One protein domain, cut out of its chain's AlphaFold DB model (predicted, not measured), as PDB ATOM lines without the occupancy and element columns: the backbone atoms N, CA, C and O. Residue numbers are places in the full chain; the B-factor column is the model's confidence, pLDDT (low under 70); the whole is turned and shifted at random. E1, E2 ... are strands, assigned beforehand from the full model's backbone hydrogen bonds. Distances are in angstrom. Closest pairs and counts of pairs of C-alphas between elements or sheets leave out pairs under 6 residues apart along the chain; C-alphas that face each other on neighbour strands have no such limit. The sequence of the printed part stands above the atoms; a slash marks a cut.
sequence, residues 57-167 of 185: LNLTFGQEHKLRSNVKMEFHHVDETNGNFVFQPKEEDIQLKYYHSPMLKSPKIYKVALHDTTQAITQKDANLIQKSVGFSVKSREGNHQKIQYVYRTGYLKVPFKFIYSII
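AT A GLANCE: This is residues 57 to 167 of the 185 residues of the protein "F-box domain-containing protein" of Rhizophagus irregularis (strain DAOM 181602 / DAOM 197198 / MUCL 43194) (UniProt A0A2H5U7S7). A sheet of E3 E2 E1 E4 curls like part of a barrel; a long hairpin, E5 and E6, stands across a gap. Of 111 printed residues, under half are in these strands; the class is all strand. The whole is compact, C-alpha radius of gyration 14.9 A, spans 40 by 32 by 31 A.

HOW THE PARTS SIT: E1, residues 57 to 63, E2, residues 67 to 78, and E3, residues 85 to 89, form a meander, two antiparallel hairpins. E4, residues 108 to 115, is E1's neighbour; E1 to E4 make a Greek key, fourth beside first. E5, residues 142 to 151, and E6, residues 157 to 166, are a hairpin. N 59 and O 71, N 74 and O 88, N 60 and O 111, and N 146 and O 162 are within hydrogen-bond range at 2.8 A.

IN THESE COORDINATES: C-alpha 57 is at (199.801, 188.448, 242.715) and C-alpha 166 at (214.988, 203.010, 247.691).

THE WHOLE: Links E3 to E4 and E4 to E5 are long; residues 116 to 126 are under pLDDT 70.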
ATOM      1  N   LEU A  57     198.838 189.071 241.819       88.75
ATOM      2  CA  LEU A  57     199.801 188.448 242.715       88.75
ATOM      3  C   LEU A  57     199.727 189.057 244.113       88.75
ATOM      4  O   LEU A  57     199.476 190.240 244.282       88.75
ATOM      5  N   ASN A  58     199.992 188.252 245.129       88.75
ATOM      6  CA  ASN A  58     200.272 188.697 246.482       88.75
ATOM      7  C   ASN A  58     201.736 188.383 246.797       88.75
ATOM      8  O   ASN A  58     202.128 187.216 246.915       88.75
ATOM      9  N   LEU A  59     202.549 189.431 246.906       89.31
ATOM     10  CA  LEU A  59     203.962 189.349 247.244       89.31
ATOM     11  C   LEU A  59     204.111 189.536 248.745       89.31
ATOM     12  O   LEU A  59     203.720 190.549 249.313       89.31
ATOM     13  N   THR A  60     204.702 188.543 249.387       89.88
ATOM     14  CA  THR A  60     204.883 188.508 250.830       89.88
ATOM     15  C   THR A  60     206.350 188.762 251.150       89.88
ATOM     16  O   THR A  60     207.231 187.955 250.825       89.88
ATOM     17  N   PHE A  61     206.614 189.909 251.763       89.81
ATOM     18  CA  PHE A  61     207.937 190.393 252.110       89.81
ATOM     19  C   PHE A  61     208.194 190.266 253.601       89.81
ATOM     20  O   PHE A  61     207.290 190.429 254.418       89.81
ATOM     21  N   GLY A  62     209.449 190.047 253.973       88.31
ATOM     22  CA  GLY A  62     209.841 190.174 255.362       88.31
ATOM     23  C   GLY A  62     211.324 190.387 255.581       88.31
ATOM     24  O   GLY A  62     212.165 190.054 254.744       88.31
ATOM     25  N   GLN A  63     211.630 190.923 256.753       86.62
ATOM     26  CA  GLN A  63     212.976 191.044 257.282       86.62
ATOM     27  C   GLN A  63     212.980 190.436 258.683       86.62
ATOM     28  O   GLN A  63     212.371 190.960 259.617       86.62
ATOM     29  N   GLU A  64     213.644 189.286 258.797       78.50
ATOM     30  CA  GLU A  64     213.643 188.465 260.011       78.50
ATOM     31  C   GLU A  64     212.218 188.103 260.475       78.50
ATOM     32  O   GLU A  64     211.300 187.981 259.663       78.50
ATOM     33  N   HIS A  65     212.025 187.864 261.774       67.25
ATOM     34  CA  HIS A  65     210.717 187.535 262.350       67.25
ATOM     35  C   HIS A  65     209.860 188.774 262.657       67.25
ATOM     36  O   HIS A  65     208.696 188.623 263.013       67.25
ATOM     37  N   LYS A  66     210.427 189.986 262.557       65.31
ATOM     38  CA  LYS A  66     209.832 191.213 263.114       65.31
ATOM     39  C   LYS A  66     209.051 192.051 262.104       65.31
ATOM     40  O   LYS A  66     208.122 192.740 262.505       65.31
ATOM     41  N   LEU A  67     209.417 192.008 260.823       75.56
ATOM     42  CA  LEU A  67     208.768 192.792 259.773       75.56
ATOM     43  C   LEU A  67     208.218 191.851 258.709       75.56
ATOM     44  O   LEU A  67     208.986 191.118 258.084       75.56
ATOM     45  N   ARG A  68     206.898 191.871 258.519       82.44
ATOM     46  CA  ARG A  68     206.203 191.195 257.422       82.44
ATOM     47  C   ARG A  68     205.233 192.171 256.779       82.44
ATOM     48  O   ARG A  68     204.442 192.787 257.485       82.44
ATOM     49  N   SER A  69     205.287 192.255 255.460       86.19
ATOM     50  CA  SER A  69     204.430 193.127 254.664       86.19
ATOM     51  C   SER A  69     203.947 192.379 253.435       86.19
ATOM     52  O   SER A  69     204.681 191.572 252.865       86.19
ATOM     53  N   ASN A  70     202.721 192.665 253.016       88.44
ATOM     54  CA  ASN A  70     202.119 192.063 251.837       88.44
ATOM     55  C   ASN A  70     201.851 193.162 250.821       88.44
ATOM     56  O   ASN A  70     201.362 194.222 251.196       88.44
ATOM     57  N   VAL A  71     202.149 192.894 249.558       89.25
ATOM     58  CA  VAL A  71     201.852 193.795 248.448       89.25
ATOM     59  C   VAL A  71     200.988 193.054 247.450       89.25
ATOM     60  O   VAL A  71     201.386 192.005 246.935       89.25
ATOM     61  N   LYS A  72     199.810 193.607 247.175       90.56
ATOM     62  CA  LYS A  72     198.948 193.130 246.100       90.56
ATOM     63  C   LYS A  72     199.385 193.771 244.792       90.56
ATOM     64  O   LYS A  72     199.562 194.984 244.721       90.56
ATOM     65  N   MET A  73     199.545 192.941 243.776       90.44
ATOM     66  CA  MET A  73     199.876 193.338 242.420       90.44
ATOM     67  C   MET A  73     198.746 192.906 241.500       90.44
ATOM     68  O   MET A  73     198.317 191.763 241.583       90.44
ATOM     69  N   GLU A  74     198.308 193.760 240.602       91.81
ATOM     70  CA  GLU A  74     197.324 193.452 239.569       91.81
ATOM     71  C   GLU A  74     198.009 193.140 238.241       91.81
ATOM     72  O   GLU A  74     199.128 193.595 237.973       91.81
ATOM     73  N   PHE A  75     197.362 192.315 237.422       91.94
ATOM     74  CA  PHE A  75     197.808 192.099 236.055       91.94
ATOM     75  C   PHE A  75     197.657 193.390 235.244       91.94
ATOM     76  O   PHE A  75     196.589 193.994 235.235       91.94
ATOM     77  N   HIS A  76     198.721 193.794 234.550       90.31
ATOM     78  CA  HIS A  76     198.727 195.009 233.739       90.31
ATOM     79  C   HIS A  76     198.695 194.680 232.239       90.31
ATOM     80  O   HIS A  76     197.736 195.005 231.543       90.31
ATOM     81  N   HIS A  77     199.727 194.006 231.723       91.06
ATOM     82  CA  HIS A  77     199.809 193.621 230.308       91.06
ATOM     83  C   HIS A  77     200.781 192.455 230.083       91.06
ATOM     84  O   HIS A  77     201.470 192.008 231.000       91.06
ATOM     85  N   VAL A  78     200.851 191.968 228.843       87.69
ATOM     86  CA  VAL A  78     201.917 191.071 228.381       87.69
ATOM     87  C   VAL A  78     202.982 191.910 227.686       87.69
ATOM     88  O   VAL A  78     202.665 192.649 226.760       87.69
ATOM     89  N   ASP A  79     204.233 191.789 228.113       84.38
ATOM     90  CA  ASP A  79     205.369 192.422 227.445       84.38
ATOM     91  C   ASP A  79     205.534 191.820 226.041       84.38
ATOM     92  O   ASP A  79     205.834 190.634 225.887       84.38
ATOM     93  N   GLU A  80     205.343 192.641 225.011       81.00
ATOM     94  CA  GLU A  80     205.381 192.224 223.606       81.00
ATOM     95  C   GLU A  80     206.758 191.699 223.175       81.00
ATOM     96  O   GLU A  80     206.858 190.873 222.267       81.00
ATOM     97  N   THR A  81     207.835 192.134 223.840       81.50
ATOM     98  CA  THR A  81     209.206 191.775 223.453       81.50
ATOM     99  C   THR A  81     209.584 190.362 223.877       81.50
ATOM    100  O   THR A  81     210.318 189.665 223.174       81.50
ATOM    101  N   ASN A  82     209.109 189.925 225.044       77.56
ATOM    102  CA  ASN A  82     209.529 188.666 225.661       77.56
ATOM    103  C   ASN A  82     208.362 187.733 226.027       77.56
ATOM    104  O   ASN A  82     208.602 186.576 226.383       77.56
ATOM    105  N   GLY A  83     207.118 188.196 225.892       75.69
ATOM    106  CA  GLY A  83     205.902 187.441 226.175       75.69
ATOM    107  C   GLY A  83     205.651 187.188 227.662       75.69
ATOM    108  O   GLY A  83     204.914 186.256 227.991       75.69
ATOM    109  N   ASN A  84     206.290 187.945 228.559       82.81
ATOM    110  CA  ASN A  84     206.106 187.813 230.002       82.81
ATOM    111  C   ASN A  84     204.898 188.621 230.483       82.81
ATOM    112  O   ASN A  84     204.646 189.727 230.017       82.81
ATOM    113  N   PHE A  85     204.197 188.096 231.482       87.69
ATOM    114  CA  PHE A  85     203.138 188.830 232.171       87.69
ATOM    115  C   PHE A  85     203.740 189.898 233.090       87.69
ATOM    116  O   PHE A  85     204.599 189.597 233.925       87.69
ATOM    117  N   VAL A  86     203.272 191.132 232.941       88.69
ATOM    118  CA  VAL A  86     203.653 192.280 233.760       88.69
ATOM    119  C   VAL A  86     202.565 192.519 234.796       88.69
ATOM    120  O   VAL A  86     201.394 192.680 234.458       88.69
ATOM    121  N   PHE A  87     202.977 192.554 236.061       90.94
ATOM    122  CA  PHE A  87     202.120 192.876 237.195       90.94
ATOM    123  C   PHE A  87     202.613 194.160 237.854       90.94
ATOM    124  O   PHE A  87     203.826 194.349 237.990       90.94
ATOM    125  N   GLN A  88     201.689 195.007 238.298       90.94
ATOM    126  CA  GLN A  88     201.984 196.278 238.962       90.94
ATOM    127  C   GLN A  88     201.288 196.364 240.321       90.94
ATOM    128  O   GLN A  88     200.299 195.665 240.519       90.94
ATOM    129  N   PRO A  89     201.786 197.162 241.276       90.12
ATOM    130  CA  PRO A  89     201.105 197.365 242.549       90.12
ATOM    131  C   PRO A  89     199.675 197.876 242.349       90.12
ATOM    132  O   PRO A  89     199.457 198.762 241.534       90.12
ATOM    133  N   LYS A  90     198.719 197.331 243.109       87.69
ATOM    134  CA  LYS A  90     197.326 197.812 243.098       87.69
ATOM    135  C   LYS A  90     197.176 199.182 243.772       87.69
ATOM    136  O   LYS A  90     196.283 199.950 243.443       87.69
ATOM    137  N   GLU A  91     198.012 199.443 244.772       85.69
ATOM    138  CA  GLU A  91     198.059 200.718 245.484       85.69
ATOM    139  C   GLU A  91     199.201 201.561 244.913       85.69
ATOM    140  O   GLU A  91     200.304 201.052 244.689       85.69
ATOM    141  N   GLU A  92     198.939 202.846 244.692       76.12
ATOM    142  CA  GLU A  92     199.976 203.822 244.369       76.12
ATOM    143  C   GLU A  92     200.844 204.086 245.617       76.12
ATOM    144  O   GLU A  92     200.367 204.011 246.751       76.12
ATOM    145  N   ASP A  93     202.138 204.345 245.417       73.31
ATOM    146  CA  ASP A  93     203.094 204.726 246.472       73.31
ATOM    147  C   ASP A  93     203.272 203.745 247.650       73.31
ATOM    148  O   ASP A  93     203.424 204.134 248.811       73.31
ATOM    149  N   ILE A  94     203.353 202.441 247.367       80.19
ATOM    150  CA  ILE A  94     203.664 201.440 248.400       80.19
ATOM    151  C   ILE A  94     205.081 201.632 248.953       80.19
ATOM    152  O   ILE A  94     206.080 201.324 248.300       80.19
ATOM    153  N   GLN A  95     205.168 202.036 250.221       80.25
ATOM    154  CA  GLN A  95     206.427 202.158 250.953       80.25
ATOM    155  C   GLN A  95     206.599 201.019 251.959       80.25
ATOM    156  O   GLN A  95     205.882 200.908 252.956       80.25
ATOM    157  N   LEU A  96     207.602 200.172 251.726       84.00
ATOM    158  CA  LEU A  96     207.977 199.105 252.650       84.00
ATOM    159  C   LEU A  96     209.163 199.549 253.510       84.00
ATOM    160  O   LEU A  96     210.237 199.845 252.991       84.00
ATOM    161  N   LYS A  97     208.984 199.559 254.835       82.38
ATOM    162  CA  LYS A  97     210.031 199.954 255.787       82.38
ATOM    163  C   LYS A  97     210.880 198.755 256.200       82.38
ATOM    164  O   LYS A  97     210.354 197.750 256.679       82.38
ATOM    165  N   TYR A  98     212.196 198.897 256.073       83.69
ATOM    166  CA  TYR A  98     213.180 197.897 256.479       83.69
ATOM    167  C   TYR A  98     214.339 198.546 257.217       83.69
ATOM    168  O   TYR A  98     214.701 199.688 256.956       83.69
ATOM    169  N   TYR A  99     214.954 197.789 258.116       81.19
ATOM    170  CA  TYR A  99     216.131 198.242 258.832       81.19
ATOM    171  C   TYR A  99     217.389 198.025 257.999       81.19
ATOM    172  O   TYR A  99     217.671 196.916 257.533       81.19
ATOM    173  N   HIS A 100     218.198 199.071 257.891       78.25
ATOM    174  CA  HIS A 100     219.562 198.971 257.407       78.25
ATOM    175  C   HIS A 100     220.507 198.763 258.602       78.25
ATOM    176  O   HIS A 100     220.778 199.688 259.359       78.25
ATOM    177  N   SER A 101     221.002 197.539 258.804       75.81
ATOM    178  CA  SER A 101     222.027 197.250 259.818       75.81
ATOM    179  C   SER A 101     222.947 196.123 259.348       75.81
ATOM    180  O   SER A 101     222.455 195.143 258.784       75.81
ATOM    181  N   PRO A 102     224.269 196.203 259.596       75.56
ATOM    182  CA  PRO A 102     225.194 195.108 259.309       75.56
ATOM    183  C   PRO A 102     224.898 193.843 260.132       75.56
ATOM    184  O   PRO A 102     225.308 192.759 259.730       75.56
ATOM    185  N   MET A 103     224.170 193.970 261.247       79.50
ATOM    186  CA  MET A 103     223.772 192.846 262.100       79.50
ATOM    187  C   MET A 103     222.464 192.178 261.663       79.50
ATOM    188  O   MET A 103     222.185 191.062 262.095       79.50
ATOM    189  N   LEU A 104     221.663 192.838 260.820       78.06
ATOM    190  CA  LEU A 104     220.364 192.330 260.382       78.06
ATOM    191  C   LEU A 104     220.456 191.705 258.992       78.06
ATOM    192  O   LEU A 104     221.180 192.172 258.107       78.06
ATOM    193  N   LYS A 105     219.674 190.646 258.770       82.88
ATOM    194  CA  LYS A 105     219.574 190.037 257.435       82.88
ATOM    195  C   LYS A 105     218.892 190.996 256.457       82.88
ATOM    196  O   LYS A 105     218.003 191.763 256.827       82.88
ATOM    197  N   SER A 106     219.267 190.903 255.182       83.62
ATOM    198  CA  SER A 106     218.576 191.620 254.109       83.62
ATOM    199  C   SER A 106     217.095 191.225 254.041       83.62
ATOM    200  O   SER A 106     216.784 190.040 254.230       83.62
ATOM    201  N   PRO A 107     216.199 192.169 253.713       88.06
ATOM    202  CA  PRO A 107     214.806 191.874 253.401       88.06
ATOM    203  C   PRO A 107     214.673 190.844 252.282       88.06
ATOM    204  O   PRO A 107     215.529 190.747 251.393       88.06
ATOM    205  N   LYS A 108     213.599 190.055 252.328       89.06
ATOM    206  CA  LYS A 108     213.332 188.983 251.372       89.06
ATOM    207  C   LYS A 108     211.871 188.936 250.966       89.06
ATOM    208  O   LYS A 108     210.988 189.067 251.806       89.06
ATOM    209  N   ILE A 109     211.636 188.615 249.701       88.94
ATOM    210  CA  ILE A 109     210.356 188.099 249.222       88.94
ATOM    211  C   ILE A 109     210.351 186.606 249.532       88.94
ATOM    212  O   ILE A 109     211.187 185.867 249.008       88.94
ATOM    213  N   TYR A 110     209.474 186.157 250.426       86.06
ATOM    214  CA  TYR A 110     209.409 184.749 250.830       86.06
ATOM    215  C   TYR A 110     208.287 183.981 250.143       86.06
ATOM    216  O   TYR A 110     208.379 182.758 250.017       86.06
ATOM    217  N   LYS A 111     207.251 184.681 249.681       86.56
ATOM    218  CA  LYS A 111     206.130 184.069 248.982       86.56
ATOM    219  C   LYS A 111     205.596 184.989 247.892       86.56
ATOM    220  O   LYS A 111     205.526 186.200 248.074       86.56
ATOM    221  N   VAL A 112     205.249 184.387 246.764       86.62
ATOM    222  CA  VAL A 112     204.510 185.005 245.664       86.62
ATOM    223  C   VAL A 112     203.363 184.059 245.361       86.62
ATOM    224  O   VAL A 112     203.606 182.905 245.029       86.62
ATOM    225  N   ALA A 113     202.128 184.505 245.521       85.25
ATOM    226  CA  ALA A 113     200.944 183.688 245.264       85.25
ATOM    227  C   ALA A 113     200.007 184.420 244.315       85.25
ATOM    228  O   ALA A 113     200.021 185.645 244.305       85.25
ATOM    229  N   LEU A 114     199.180 183.698 243.562       83.31
ATOM    230  CA  LEU A 114     198.038 184.320 242.898       83.31
ATOM    231  C   LEU A 114     197.036 184.769 243.971       83.31
ATOM    232  O   LEU A 114     196.832 184.053 244.956       83.31
ATOM    233  N   HIS A 115     196.465 185.961 243.822       74.50
ATOM    234  CA  HIS A 115     195.287 186.363 244.586       74.50
ATOM    235  C   HIS A 115     194.067 186.304 243.667       74.50
ATOM    236  O   HIS A 115     194.192 186.569 242.475       74.50
ATOM    237  N   ASP A 116     192.937 185.887 244.234       60.56
ATOM    238  CA  ASP A 116     191.628 185.810 243.576       60.56
ATOM    239  C   ASP A 116     191.497 184.761 242.459       60.56
ATOM    240  O   ASP A 116     190.974 185.022 241.387       60.56
ATOM    241  N   THR A 117     191.913 183.518 242.724       54.12
ATOM    242  CA  THR A 117     191.495 182.370 241.897       54.12
ATOM    243  C   THR A 117     190.329 181.675 242.594       54.12
ATOM    244  O   THR A 117     190.503 181.024 243.624       54.12
ATOM    245  N   THR A 118     189.123 181.834 242.050       46.94
ATOM    246  CA  THR A 118     187.860 181.262 242.560       46.94
ATOM    247  C   THR A 118     187.829 179.731 242.515       46.94
ATOM    248  O   THR A 118     186.896 179.116 243.025       46.94
ATOM    249  N   GLN A 119     188.848 179.097 241.931       47.22
ATOM    250  CA  GLN A 119     188.960 177.651 241.821       47.22
ATOM    251  C   GLN A 119     190.245 177.137 242.474       47.22
ATOM    252  O   GLN A 119     191.307 177.755 242.418       47.22
ATOM    253  N   ALA A 120     190.088 176.007 243.157       44.53
ATOM    254  CA  ALA A 120     190.998 175.419 244.125       44.53
ATOM    255  C   ALA A 120     192.445 175.264 243.622       44.53
ATOM    256  O   ALA A 120     192.831 174.227 243.085       44.53
ATOM    257  N   ILE A 121     193.294 176.254 243.912       50.69
ATOM    258  CA  ILE A 121     194.742 176.044 243.933       50.69
ATOM    259  C   ILE A 121     195.025 175.098 245.106       50.69
ATOM    260  O   ILE A 121     194.940 175.483 246.276       50.69
ATOM    261  N   THR A 122     195.324 173.830 244.812       47.56
ATOM    262  CA  THR A 122     195.778 172.882 245.839       47.56
ATOM    263  C   THR A 122     197.004 173.446 246.570       47.56
ATOM    264  O   THR A 122     197.860 174.098 245.977       47.56
ATOM    265  N   GLN A 123     197.113 173.200 247.882       50.16
ATOM    266  CA  GLN A 123     198.142 173.775 248.774       50.16
ATOM    267  C   GLN A 123     199.602 173.664 248.277       50.16
ATOM    268  O   GLN A 123     200.456 174.412 248.755       50.16
ATOM    269  N   LYS A 124     199.903 172.759 247.336       44.25
ATOM    270  CA  LYS A 124     201.237 172.593 246.737       44.25
ATOM    271  C   LYS A 124     201.648 173.725 245.787       44.25
ATOM    272  O   LYS A 124     202.845 173.967 245.673       44.25
ATOM    273  N   ASP A 125     200.701 174.465 245.211       53.22
ATOM    274  CA  ASP A 125     200.962 175.540 244.235       53.22
ATOM    275  C   ASP A 125     200.829 176.949 244.839       53.22
ATOM    276  O   ASP A 125     200.831 177.964 244.145       53.22
ATOM    277  N   ALA A 126     200.760 177.042 246.171       66.81
ATOM    278  CA  ALA A 126     200.531 178.301 246.876       66.81
ATOM    279  C   ALA A 126     201.708 179.292 246.801       66.81
ATOM    280  O   ALA A 126     201.558 180.438 247.231       66.81
ATOM    281  N   ASN A 127     202.889 178.868 246.338       78.50
ATOM    282  CA  ASN A 127     204.050 179.739 246.184       78.50
ATOM    283  C   ASN A 127     204.716 179.543 244.819       78.50
ATOM    284  O   ASN A 127     205.348 178.523 244.561       78.50
ATOM    285  N   LEU A 128     204.629 180.569 243.980       78.44
ATOM    286  CA  LEU A 128     205.220 180.617 242.647       78.44
ATOM    287  C   LEU A 128     206.754 180.692 242.679       78.44
ATOM    288  O   LEU A 128     207.392 180.464 241.654       78.44
ATOM    289  N   ILE A 129     207.365 180.999 243.833       78.06
ATOM    290  CA  ILE A 129     208.822 180.988 244.010       78.06
ATOM    291  C   ILE A 129     209.281 179.809 244.875       78.06
ATOM    292  O   ILE A 129     208.753 179.547 245.951       78.06
ATOM    293  N   GLN A 130     210.338 179.124 244.432       75.50
ATOM    294  CA  GLN A 130     210.910 177.976 245.153       75.50
ATOM    295  C   GLN A 130     211.802 178.374 246.337       75.50
ATOM    296  O   GLN A 130     211.967 177.615 247.289       75.50
ATOM    297  N   LYS A 131     212.448 179.543 246.256       79.75
ATOM    298  CA  LYS A 131     213.374 180.056 247.273       79.75
ATOM    299  C   LYS A 131     213.115 181.533 247.500       79.75
ATOM    300  O   LYS A 131     212.825 182.264 246.558       79.75
ATOM    301  N   SER A 132     213.293 181.973 248.744       84.00
ATOM    302  CA  SER A 132     213.178 183.386 249.099       84.00
ATOM    303  C   SER A 132     214.173 184.241 248.312       84.00
ATOM    304  O   SER A 132     215.362 183.906 248.262       84.00
ATOM    305  N   VAL A 133     213.721 185.374 247.786       84.69
ATOM    306  CA  VAL A 133     214.550 186.314 247.027       84.69
ATOM    307  C   VAL A 133     214.910 187.493 247.924       84.69
ATOM    308  O   VAL A 133     214.064 188.325 248.230       84.69
ATOM    309  N   GLY A 134     216.163 187.557 248.378       84.88
ATOM    310  CA  GLY A 134     216.657 188.712 249.137       84.88
ATOM    311  C   GLY A 134     216.890 189.922 248.240       84.88
ATOM    312  O   GLY A 134     217.300 189.741 247.099       84.88
ATOM    313  N   PHE A 135     216.701 191.142 248.725       82.06
ATOM    314  CA  PHE A 135     217.044 192.367 247.995       82.06
ATOM    315  C   PHE A 135     217.863 193.307 248.879       82.06
ATOM    316  O   PHE A 135     217.890 193.171 250.103       82.06
ATOM    317  N   SER A 136     218.644 194.179 248.244       77.44
ATOM    318  CA  SER A 136     219.537 195.074 248.970       77.44
ATOM    319  C   SER A 136     218.764 196.303 249.409       77.44
ATOM    320  O   SER A 136     218.055 196.893 248.608       77.44
ATOM    321  N   VAL A 137     218.954 196.700 250.661       74.38
ATOM    322  CA  VAL A 137     218.568 198.020 251.184       74.38
ATOM    323  C   VAL A 137     219.814 198.840 251.540       74.38
ATOM    324  O   VAL A 137     219.784 199.698 252.411       74.38
ATOM    325  N   LYS A 138     220.968 198.477 250.958       65.88
ATOM    326  CA  LYS A 138     222.269 199.100 251.248       65.88
ATOM    327  C   LYS A 138     222.707 200.138 250.222       65.88
ATOM    328  O   LYS A 138     223.698 200.819 250.455       65.88
ATOM    329  N   SER A 139     222.056 200.191 249.069       60.16
ATOM    330  CA  SER A 139     222.392 201.166 248.038       60.16
ATOM    331  C   SER A 139     221.831 202.536 248.401       60.16
ATOM    332  O   SER A 139     220.767 202.631 249.005       60.16
ATOM    333  N   ARG A 140     222.578 203.579 248.019       61.94
ATOM    334  CA  ARG A 140     222.099 204.966 248.006       61.94
ATOM    335  C   ARG A 140     220.812 205.054 247.182       61.94
ATOM    336  O   ARG A 140     220.595 204.191 246.328       61.94
ATOM    337  N   GLU A 141     220.011 206.081 247.450       67.00
ATOM    338  CA  GLU A 141     218.739 206.343 246.771       67.00
ATOM    339  C   GLU A 141     218.804 206.072 245.266       67.00
ATOM    340  O   GLU A 141     219.777 206.426 244.592       67.00
ATOM    341  N   GLY A 142     217.769 205.423 244.741       69.62
ATOM    342  CA  GLY A 142     217.700 205.119 243.320       69.62
ATOM    343  C   GLY A 142     216.824 203.929 242.964       69.62
ATOM    344  O   GLY A 142     216.281 203.224 243.818       69.62
ATOM    345  N   ASN A 143     216.699 203.720 241.655       77.44
ATOM    346  CA  ASN A 143     215.974 202.601 241.073       77.44
ATOM    347  C   ASN A 143     216.880 201.376 240.982       77.44
ATOM    348  O   ASN A 143     217.975 201.409 240.418       77.44
ATOM    349  N   HIS A 144     216.389 200.266 241.507       79.75
ATOM    350  CA  HIS A 144     217.068 198.989 241.531       79.75
ATOM    351  C   HIS A 144     216.278 197.944 240.765       79.75
ATOM    352  O   HIS A 144     215.052 197.860 240.817       79.75
ATOM    353  N   GLN A 145     217.024 197.085 240.085       78.38
ATOM    354  CA  GLN A 145     216.485 195.935 239.389       78.38
ATOM    355  C   GLN A 145     217.177 194.680 239.903       78.38
ATOM    356  O   GLN A 145     218.404 194.593 239.947       78.38
ATOM    357  N   LYS A 146     216.378 193.676 240.256       78.25
ATOM    358  CA  LYS A 146     216.857 192.340 240.581       78.25
ATOM    359  C   LYS A 146     216.254 191.327 239.622       78.25
ATOM    360  O   LYS A 146     215.039 191.189 239.536       78.25
ATOM    361  N   ILE A 147     217.119 190.601 238.922       77.75
ATOM    362  CA  ILE A 147     216.731 189.467 238.083       77.75
ATOM    363  C   ILE A 147     217.074 188.193 238.851       77.75
ATOM    364  O   ILE A 147     218.220 187.991 239.253       77.75
ATOM    365  N   GLN A 148     216.081 187.342 239.071       74.12
ATOM    366  CA  GLN A 148     216.238 186.027 239.674       74.12
ATOM    367  C   GLN A 148     215.660 184.985 238.722       74.12
ATOM    368  O   GLN A 148     214.621 185.211 238.122       74.12
ATOM    369  N   TYR A 149     216.290 183.823 238.598       70.31
ATOM    370  CA  TYR A 149     215.695 182.720 237.847       70.31
ATOM    371  C   TYR A 149     214.847 181.864 238.779       70.31
ATOM    372  O   TYR A 149     215.333 181.410 239.820       70.31
ATOM    373  N   VAL A 150     213.592 181.654 238.395       67.00
ATOM    374  CA  VAL A 150     212.672 180.727 239.052       67.00
ATOM    375  C   VAL A 150     212.581 179.481 238.183       67.00
ATOM    376  O   VAL A 150     212.487 179.572 236.959       67.00
ATOM    377  N   TYR A 151     212.667 178.308 238.803       57.88
ATOM    378  CA  TYR A 151     212.544 177.048 238.083       57.88
ATOM    379  C   TYR A 151     211.070 176.655 238.020       57.88
ATOM    380  O   TYR A 151     210.413 176.539 239.055       57.88
ATOM    381  N   ARG A 152     210.562 176.434 236.810       58.72
ATOM    382  CA  ARG A 152     209.310 175.703 236.603       58.72
ATOM    383  C   ARG A 152     209.575 174.197 236.683       58.72
ATOM    384  O   ARG A 152     210.712 173.743 236.518       58.72
ATOM    385  N   THR A 153     208.522 173.429 236.948       49.78
ATOM    386  CA  THR A 153     208.524 171.962 236.905       49.78
ATOM    387  C   THR A 153     209.197 171.491 235.609       49.78
ATOM    388  O   THR A 153     208.799 171.909 234.527       49.78
ATOM    389  N   GLY A 154     210.262 170.682 235.709       47.34
ATOM    390  CA  GLY A 154     211.001 170.185 234.536       47.34
ATOM    391  C   GLY A 154     212.208 171.017 234.066       47.34
ATOM    392  O   GLY A 154     212.527 170.994 232.884       47.34
ATOM    393  N   TYR A 155     212.916 171.711 234.970       51.00
ATOM    394  CA  TYR A 155     214.223 172.375 234.733       51.00
ATOM    395  C   TYR A 155     214.216 173.675 233.904       51.00
ATOM    396  O   TYR A 155     215.272 174.286 233.712       51.00
ATOM    397  N   LEU A 156     213.053 174.161 233.468       55.78
ATOM    398  CA  LEU A 156     212.929 175.437 232.753       55.78
ATOM    399  C   LEU A 156     213.159 176.626 233.698       55.78
ATOM    400  O   LEU A 156     212.388 176.856 234.631       55.78
ATOM    401  N   LYS A 157     214.218 177.401 233.437       66.44
ATOM    402  CA  LYS A 157     214.516 178.661 234.134       66.44
ATOM    403  C   LYS A 157     213.729 179.798 233.492       66.44
ATOM    404  O   LYS A 157     213.994 180.153 232.347       66.44
ATOM    405  N   VAL A 158     212.808 180.395 234.237       67.50
ATOM    406  CA  VAL A 158     212.089 181.603 233.820       67.50
ATOM    407  C   VAL A 158     212.658 182.797 234.591       67.50
ATOM    408  O   VAL A 158     212.779 182.716 235.819       67.50
ATOM    409  N   PRO A 159     213.064 183.886 233.914       70.12
ATOM    410  CA  PRO A 159     213.510 185.085 234.601       70.12
ATOM    411  C   PRO A 159     212.327 185.750 235.313       70.12
ATOM    412  O   PRO A 159     211.327 186.106 234.703       70.12
ATOM    413  N   PHE A 160     212.470 185.942 236.616       75.62
ATOM    414  CA  PHE A 160     211.647 186.807 237.444       75.62
ATOM    415  C   PHE A 160     212.402 188.120 237.651       75.62
ATOM    416  O   PHE A 160     213.467 188.153 238.278       75.62
ATOM    417  N   LYS A 161     211.869 189.203 237.086       80.44
ATOM    418  CA  LYS A 161     212.424 190.552 237.209       80.44
ATOM    419  C   LYS A 161     211.605 191.325 238.237       80.44
ATOM    420  O   LYS A 161     210.407 191.505 238.065       80.44
ATOM    421  N   PHE A 162     212.270 191.789 239.286       79.38
ATOM    422  CA  PHE A 162     211.702 192.637 240.326       79.38
ATOM    423  C   PHE A 162     212.372 194.010 240.278       79.38
ATOM    424  O   PHE A 162     213.603 194.095 240.283       79.38
ATOM    425  N   ILE A 163     211.573 195.071 240.207       79.31
ATOM    426  CA  ILE A 163     212.034 196.462 240.157       79.31
ATOM    427  C   ILE A 163     211.533 197.159 241.421       79.31
ATOM    428  O   ILE A 163     210.386 196.962 241.808       79.31
ATOM    429  N   TYR A 164     212.396 197.931 242.075       80.12
ATOM    430  CA  TYR A 164     212.069 198.674 243.291       80.12
ATOM    431  C   TYR A 164     212.926 199.933 243.388       80.12
ATOM    432  O   TYR A 164     214.049 199.949 242.891       80.12
ATOM    433  N   SER A 165     212.426 200.967 244.053       76.50
ATOM    434  CA  SER A 165     213.205 202.147 244.421       76.50
ATOM    435  C   SER A 165     213.520 202.131 245.916       76.50
ATOM    436  O   SER A 165     212.791 201.540 246.717       76.50
ATOM    437  N   ILE A 166     214.643 202.737 246.292       77.94
ATOM    438  CA  ILE A 166     214.988 203.010 247.691       77.94
ATOM    439  C   ILE A 166     214.984 204.520 247.877       77.94
ATOM    440  O   ILE A 166     215.601 205.237 247.091       77.94
ATOM    441  N   ILE A 167     214.313 204.968 248.932       71.31
ATOM    442  CA  ILE A 167     214.315 206.351 249.405       71.31
ATOM    443  C   ILE A 167     214.831 206.300 250.842       71.31
ATOM    444  O   ILE A 167     214.358 205.465 251.623       71.31
TER     445      ILE A 167